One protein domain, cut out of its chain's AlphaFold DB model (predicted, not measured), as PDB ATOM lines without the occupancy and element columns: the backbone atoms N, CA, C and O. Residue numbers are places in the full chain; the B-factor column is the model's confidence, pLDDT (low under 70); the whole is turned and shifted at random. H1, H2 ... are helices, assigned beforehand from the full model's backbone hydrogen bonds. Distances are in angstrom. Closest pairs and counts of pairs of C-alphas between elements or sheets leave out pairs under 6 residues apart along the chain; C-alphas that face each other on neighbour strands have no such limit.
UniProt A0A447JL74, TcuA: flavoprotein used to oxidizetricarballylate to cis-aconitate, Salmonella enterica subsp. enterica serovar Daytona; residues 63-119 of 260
ATOM      1  N   GLY A  63     132.010 156.693 109.973       94.12
ATOM      2  CA  GLY A  63     132.400 156.783 108.568       94.12
ATOM      3  C   GLY A  63     131.574 155.882 107.648       94.12
ATOM      4  O   GLY A  63     130.438 155.503 107.951       94.12
ATOM      5  N   PHE A  64     132.166 155.552 106.500       95.62
ATOM      6  CA  PHE A  64     131.557 154.762 105.427       95.62
ATOM      7  C   PHE A  64     132.258 153.414 105.202       95.62
ATOM      8  O   PHE A  64     132.152 152.827 104.131       95.62
ATOM      9  N   GLU A  65     132.963 152.885 106.207       94.25
ATOM     10  CA  GLU A  65     133.823 151.701 106.062       94.25
ATOM     11  C   GLU A  65     133.061 150.417 105.686       94.25
ATOM     12  O   GLU A  65     133.680 149.409 105.368       94.25
ATOM     13  N   SER A  66     131.727 150.417 105.735       95.31
ATOM     14  CA  SER A  66     130.880 149.310 105.264       95.31
ATOM     15  C   SER A  66     130.072 149.630 104.008       95.31
ATOM     16  O   SER A  66     129.332 148.769 103.530       95.31
ATOM     17  N   ASN A  67     130.199 150.839 103.460       96.44
ATOM     18  CA  ASN A  67     129.580 151.204 102.194       96.44
ATOM     19  C   ASN A  67     130.492 150.752 101.044       96.44
ATOM     20  O   ASN A  67     131.493 151.392 100.733       96.44
ATOM     21  N   ARG A  68     130.166 149.605 100.439       95.25
ATOM     22  CA  ARG A  68     131.010 148.950  99.423       95.25
ATOM     23  C   ARG A  68     131.142 149.775  98.150       95.25
ATOM     24  O   ARG A  68     132.235 149.858  97.603       95.25
ATOM     25  N   GLU A  69     130.051 150.391  97.714       96.56
ATOM     26  CA  GLU A  69     130.033 151.237  96.520       96.56
ATOM     27  C   GLU A  69     130.899 152.476  96.733       96.56
ATOM     28  O   GLU A  69     131.758 152.781  95.909       96.56
ATOM     29  N   TRP A  70     130.760 153.125  97.891       96.31
ATOM     30  CA  TRP A  70     131.549 154.312  98.198       96.31
ATOM     31  C   TRP A  70     133.027 153.985  98.452       96.31
ATOM     32  O   TRP A  70     133.905 154.712  97.997       96.31
ATOM     33  N   LEU A  71     133.342 152.857  99.098       96.12
ATOM     34  CA  LEU A  71     134.724 152.374  99.200       96.12
ATOM     35  C   LEU A  71     135.339 152.114  97.823       96.12
ATOM     36  O   LEU A  71     136.494 152.473  97.596       96.12
ATOM     37  N   ARG A  72     134.572 151.496  96.917       96.56
ATOM     38  CA  ARG A  72     134.997 151.233  95.541       96.56
ATOM     39  C   ARG A  72     135.293 152.536  94.799       96.56
ATOM     40  O   ARG A  72     136.353 152.641  94.195       96.56
ATOM     41  N   GLU A  73     134.407 153.525  94.892       96.00
ATOM     42  CA  GLU A  73     134.612 154.863  94.319       96.00
ATOM     43  C   GLU A  73     135.858 155.547  94.904       96.00
ATOM     44  O   GLU A  73     136.697 156.044  94.159       96.00
ATOM     45  N   ALA A  74     136.008 155.526  96.232       95.12
ATOM     46  CA  ALA A  74     137.089 156.212  96.935       95.12
ATOM     47  C   ALA A  74     138.481 155.630  96.646       95.12
ATOM     48  O   ALA A  74     139.457 156.375  96.582       95.12
ATOM     49  N   TRP A  75     138.591 154.305  96.509       94.81
ATOM     50  CA  TRP A  75     139.867 153.637  96.224       94.81
ATOM     51  C   TRP A  75     140.176 153.531  94.734       94.81
ATOM     52  O   TRP A  75     141.349 153.438  94.371       94.81
ATOM     53  N   GLY A  76     139.144 153.548  93.891       95.75
ATOM     54  CA  GLY A  76     139.283 153.445  92.451       95.75
ATOM     55  C   GLY A  76     139.880 152.120  91.980       95.75
ATOM     56  O   GLY A  76     140.005 151.134  92.715       95.75
ATOM     57  N   GLU A  77     140.244 152.123  90.705       96.44
ATOM     58  CA  GLU A  77     140.943 151.036  90.035       96.44
ATOM     59  C   GLU A  77     142.462 151.237  90.154       96.44
ATOM     60  O   GLU A  77     142.973 152.351  90.014       96.44
ATOM     61  N   ASN A  78     143.203 150.166  90.432       93.69
ATOM     62  CA  ASN A  78     144.659 150.202  90.514       93.69
ATOM     63  C   ASN A  78     145.314 149.996  89.133       93.69
ATOM     64  O   ASN A  78     144.659 149.692  88.139       93.69
ATOM     65  N   ALA A  79     146.646 150.093  89.069       92.81
ATOM     66  CA  ALA A  79     147.406 149.952  87.822       92.81
ATOM     67  C   ALA A  79     147.266 148.582  87.115       92.81
ATOM     68  O   ALA A  79     147.696 148.445  85.973       92.81
ATOM     69  N   ARG A  80     146.688 147.569  87.776       92.06
ATOM     70  CA  ARG A  80     146.432 146.229  87.221       92.06
ATOM     71  C   ARG A  80     144.987 146.034  86.753       92.06
ATOM     72  O   ARG A  80     144.631 144.921  86.380       92.06
ATOM     73  N   GLY A  81     144.156 147.075  86.787       95.19
ATOM     74  CA  GLY A  81     142.732 146.960  86.468       95.19
ATOM     75  C   GLY A  81     141.911 146.268  87.565       95.19
ATOM     76  O   GLY A  81     140.827 145.745  87.319       95.19
ATOM     77  N   GLU A  82     142.452 146.182  88.785       95.56
ATOM     78  CA  GLU A  82     141.749 145.609  89.932       95.56
ATOM     79  C   GLU A  82     141.151 146.733  90.779       95.56
ATOM     80  O   GLU A  82     141.700 147.831  90.845       95.56
ATOM     81  N   TRP A  83     140.075 146.437  91.501       96.38
ATOM     82  CA  TRP A  83     139.444 147.360  92.442       96.38
ATOM     83  C   TRP A  83     139.773 146.903  93.865       96.38
ATOM     84  O   TRP A  83     139.090 146.016  94.378       96.38
ATOM     85  N   PRO A  84     140.811 147.451  94.531       94.38
ATOM     86  CA  PRO A  84     141.310 146.901  95.794       94.38
ATOM     87  C   PRO A  84     140.230 146.774  96.865       94.38
ATOM     88  O   PRO A  84     140.170 145.779  97.588       94.38
ATOM     89  N   ALA A  85     139.342 147.772  96.921       94.88
ATOM     90  CA  ALA A  85     138.249 147.814  97.872       94.88
ATOM     91  C   ALA A  85     137.322 146.596  97.773       94.88
ATOM     92  O   ALA A  85     136.787 146.193  98.806       94.88
ATOM     93  N   ASP A  86     137.166 145.963  96.603       94.56
ATOM     94  CA  ASP A  86     136.287 144.800  96.393       94.56
ATOM     95  C   ASP A  86     136.666 143.592  97.265       94.56
ATOM     96  O   ASP A  86     135.785 142.823  97.651       94.56
ATOM     97  N   ASN A  87     137.934 143.491  97.666       94.25
ATOM     98  CA  ASN A  87     138.453 142.399  98.491       94.25
ATOM     99  C   ASN A  87     138.641 142.776  99.971       94.25
ATOM    100  O   ASN A  87     139.176 141.992 100.753       94.25
ATOM    101  N   PHE A  88     138.205 143.968 100.395       94.62
ATOM    102  CA  PHE A  88     138.325 144.371 101.796       94.62
ATOM    103  C   PHE A  88     137.399 143.581 102.711       94.62
ATOM    104  O   PHE A  88     136.186 143.515 102.507       94.62
ATOM    105  N   LEU A  89     137.991 143.076 103.790       94.31
ATOM    106  CA  LEU A  89     137.297 142.450 104.902       94.31
ATOM    107  C   LEU A  89     137.164 143.463 106.046       94.31
ATOM    108  O   LEU A  89     138.153 143.985 106.572       94.31
ATOM    109  N   ILE A  90     135.929 143.757 106.441       92.94
ATOM    110  CA  ILE A  90     135.606 144.794 107.415       92.94
ATOM    111  C   ILE A  90     135.512 144.164 108.798       92.94
ATOM    112  O   ILE A  90     134.522 143.565 109.190       92.94
ATOM    113  N   ARG A  91     136.550 144.338 109.611       90.50
ATOM    114  CA  ARG A  91     136.600 143.741 110.958       90.50
ATOM    115  C   ARG A  91     135.535 144.254 111.935       90.50
ATOM    116  O   ARG A  91     135.380 143.669 113.007       90.50
ATOM    117  N   GLY A  92     134.917 145.389 111.618       87.00
ATOM    118  CA  GLY A  92     133.934 146.071 112.448       87.00
ATOM    119  C   GLY A  92     132.496 145.852 111.986       87.00
ATOM    120  O   GLY A  92     132.180 144.918 111.253       87.00
ATOM    121  N   THR A  93     131.641 146.770 112.428       89.81
ATOM    122  CA  THR A  93     130.200 146.752 112.180       89.81
ATOM    123  C   THR A  93     129.859 146.979 110.714       89.81
ATOM    124  O   THR A  93     130.370 147.916 110.114       89.81
ATOM    125  N   ARG A  94     128.888 146.222 110.190       93.62
ATOM    126  CA  ARG A  94     128.283 146.430 108.860       93.62
ATOM    127  C   ARG A  94     127.452 147.716 108.724       93.62
ATOM    128  O   ARG A  94     126.942 148.010 107.647       93.62
ATOM    129  N   PHE A  95     127.229 148.447 109.816       93.38
ATOM    130  CA  PHE A  95     126.294 149.578 109.855       93.38
ATOM    131  C   PHE A  95     126.943 150.946 109.586       93.38
ATOM    132  O   PHE A  95     126.222 151.930 109.439       93.38
ATOM    133  N   ASN A  96     128.274 151.023 109.470       94.50
ATOM    134  CA  ASN A  96     128.977 152.260 109.111       94.50
ATOM    135  C   ASN A  96     128.844 152.550 107.610       94.50
ATOM    136  O   ASN A  96     129.728 152.247 106.809       94.50
ATOM    137  N   GLN A  97     127.691 153.090 107.227       96.31
ATOM    138  CA  GLN A  97     127.327 153.332 105.830       96.31
ATOM    139  C   GLN A  97     127.603 154.774 105.368       96.31
ATOM    140  O   GLN A  97     127.394 155.094 104.200       96.31
ATOM    141  N   GLY A  98     128.055 155.654 106.269       96.25
ATOM    142  CA  GLY A  98     128.371 157.048 105.956       96.25
ATOM    143  C   GLY A  98     127.164 157.928 105.623       96.25
ATOM    144  O   GLY A  98     127.343 158.990 105.046       96.25
ATOM    145  N   VAL A  99     125.944 157.517 105.983       97.00
ATOM    146  CA  VAL A  99     124.687 158.180 105.577       97.00
ATOM    147  C   VAL A  99     124.698 159.683 105.865       97.00
ATOM    148  O   VAL A  99     124.517 160.491 104.959       97.00
ATOM    149  N   LEU A 100     124.960 160.072 107.116       97.44
ATOM    150  CA  LEU A 100     124.979 161.487 107.491       97.44
ATOM    151  C   LEU A 100     126.243 162.214 107.031       97.44
ATOM    152  O   LEU A 100     126.190 163.419 106.821       97.44
ATOM    153  N   LEU A 101     127.354 161.500 106.832       96.38
ATOM    154  CA  LEU A 101     128.548 162.084 106.229       96.38
ATOM    155  C   LEU A 101     128.244 162.524 104.793       96.38
ATOM    156  O   LEU A 101     128.442 163.687 104.464       96.38
ATOM    157  N   LYS A 102     127.680 161.625 103.978       95.88
ATOM    158  CA  LYS A 102     127.276 161.918 102.598       95.88
ATOM    159  C   LYS A 102     126.223 163.022 102.542       95.88
ATOM    160  O   LYS A 102     126.380 163.960 101.776       95.88
ATOM    161  N   PHE A 103     125.218 162.965 103.419       97.25
ATOM    162  CA  PHE A 103     124.214 164.025 103.529       97.25
ATOM    163  C   PHE A 103     124.852 165.405 103.757       97.25
ATOM    164  O   PHE A 103     124.501 166.363 103.079       97.25
ATOM    165  N   MET A 104     125.799 165.516 104.698       96.88
ATOM    166  CA  MET A 104     126.456 166.796 104.981       96.88
ATOM    167  C   MET A 104     127.339 167.264 103.820       96.88
ATOM    168  O   MET A 104     127.382 168.463 103.559       96.88
ATOM    169  N   MET A 105     127.994 166.343 103.102       95.00
ATOM    170  CA  MET A 105     128.717 166.665 101.864       95.00
ATOM    171  C   MET A 105     127.779 167.286 100.826       95.00
ATOM    172  O   MET A 105     128.071 168.350 100.288       95.00
ATOM    173  N   ASP A 106     126.632 166.649 100.589       95.50
ATOM    174  CA  ASP A 106     125.642 167.106  99.609       95.50
ATOM    175  C   ASP A 106     124.987 168.436 100.039       95.50
ATOM    176  O   ASP A 106     124.611 169.249  99.195       95.50
ATOM    177  N   ALA A 107     124.908 168.694 101.348       95.50
ATOM    178  CA  ALA A 107     124.464 169.962 101.925       95.50
ATOM    179  C   ALA A 107     125.530 171.081 101.880       95.50
ATOM    180  O   ALA A 107     125.267 172.188 102.352       95.50
ATOM    181  N   GLY A 108     126.718 170.815 101.326       94.94
ATOM    182  CA  GLY A 108     127.778 171.808 101.137       94.94
ATOM    183  C   GLY A 108     128.703 172.004 102.339       94.94
ATOM    184  O   GLY A 108     129.367 173.034 102.421       94.94
ATOM    185  N   ALA A 109     128.753 171.054 103.278       95.25
ATOM    186  CA  ALA A 109     129.736 171.101 104.353       95.25
ATOM    187  C   ALA A 109     131.160 170.900 103.815       95.25
ATOM    188  O   ALA A 109     131.397 170.038 102.965       95.25
ATOM    189  N   ASP A 110     132.115 171.646 104.371       95.31
ATOM    190  CA  ASP A 110     133.532 171.444 104.084       95.31
ATOM    191  C   ASP A 110     133.993 170.060 104.551       95.31
ATOM    192  O   ASP A 110     133.678 169.607 105.657       95.31
ATOM    193  N   ILE A 111     134.793 169.404 103.713       93.69
ATOM    194  CA  ILE A 111     135.318 168.063 103.966       93.69
ATOM    195  C   ILE A 111     136.829 168.118 104.096       93.69
ATOM    196  O   ILE A 111     137.522 168.772 103.317       93.69
ATOM    197  N   ILE A 112     137.342 167.382 105.077       94.00
ATOM    198  CA  ILE A 112     138.769 167.216 105.317       94.00
ATOM    199  C   ILE A 112     139.122 165.734 105.395       94.00
ATOM    200  O   ILE A 112     138.409 164.941 106.012       94.00
ATOM    201  N   GLY A 113     140.254 165.378 104.795       90.81
ATOM    202  CA  GLY A 113     140.761 164.012 104.730       90.81
ATOM    203  C   GLY A 113     140.721 163.439 103.318       90.81
ATOM    204  O   GLY A 113     140.023 163.936 102.439       90.81
ATOM    205  N   ASP A 114     141.509 162.392 103.109       91.31
ATOM    206  CA  ASP A 114     141.518 161.619 101.872       91.31
ATOM    207  C   ASP A 114     140.608 160.390 102.070       91.31
ATOM    208  O   ASP A 114     140.854 159.602 102.990       91.31
ATOM    209  N   PRO A 115     139.553 160.217 101.249       91.94
ATOM    210  CA  PRO A 115     138.579 159.137 101.409       91.94
ATOM    211  C   PRO A 115     139.178 157.740 101.171       91.94
ATOM    212  O   PRO A 115     138.581 156.741 101.565       91.94
ATOM    213  N   SER A 116     140.369 157.644 100.574       90.12
ATOM    214  CA  SER A 116     141.103 156.382 100.449       90.12
ATOM    215  C   SER A 116     141.894 156.009 101.715       90.12
ATOM    216  O   SER A 116     142.382 154.881 101.833       90.12
ATOM    217  N   GLN A 117     142.036 156.919 102.690       88.81
ATOM    218  CA  GLN A 117     142.788 156.654 103.921       88.81
ATOM    219  C   GLN A 117     141.953 155.875 104.930       88.81
ATOM    220  O   GLN A 117     140.797 156.188 105.203       88.81
ATOM    221  N   SER A 118     142.558 154.851 105.526       86.25
ATOM    222  CA  SER A 118     141.902 154.018 106.532       86.25
ATOM    223  C   SER A 118     142.915 153.255 107.384       86.25
ATOM    224  O   SER A 118     144.081 153.091 107.023       86.25
ATOM    225  N   HIS A 119     142.464 152.779 108.546       87.44
ATOM    226  CA  HIS A 119     143.247 151.878 109.387       87.44
ATOM    227  C   HIS A 119     143.178 150.445 108.825       87.44
ATOM    228  O   HIS A 119     142.369 149.616 109.260       87.44
TER     229      HIS A 119
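This is residues 63 to 119 of the 260 residues of the protein "TcuA: flavoprotein used to oxidizetricarballylate to cis-aconitate" of Salmonella enterica subsp. enterica serovar Daytona (UniProt A0A447JL74). Little regular structure: three short helices are strung on long loops, H1 and H2 packed together, H3 set away at the other end. Residues 88 to 98 arch from H2 to H3, and residues 107 to 119 run back from H3 towards H1. The 57 printed residues hold H1, H2 and H3 in that order, 20 residues in named elements, and no named strand; the class is all helix. The whole is only just compact, close to loose, with a radius of gyration of the C-alphas of 12.1 A and spans of 35 by 25 by 18 A.

H1, residues 68 to 75, touches H2, residues 84 to 87; their closest C-alphas, of Arg 72 and Ala 85, are 5.3 A apart. H3, residues 99 to 106, is apart from both. In H1 and H3 every O i to N i+4 pair is within hydrogen-bond range; H2 is too short for such a pair.

H1 spans 10.5 A from C-alpha 68 at (131.010, 148.950, 99.423). H3 spans 10.8 A, ending at C-alpha 106 at (125.642, 167.106, 99.609).

The farthest C-alphas, of Arg 80 and Ala 107, are 35.5 A apart. Residues 103 to 108, of which 103 to 106 belong to H3, stand free. The link H2 to H3 is long. The printed part has no cut, and no printed residue is under 70 in pLDDT.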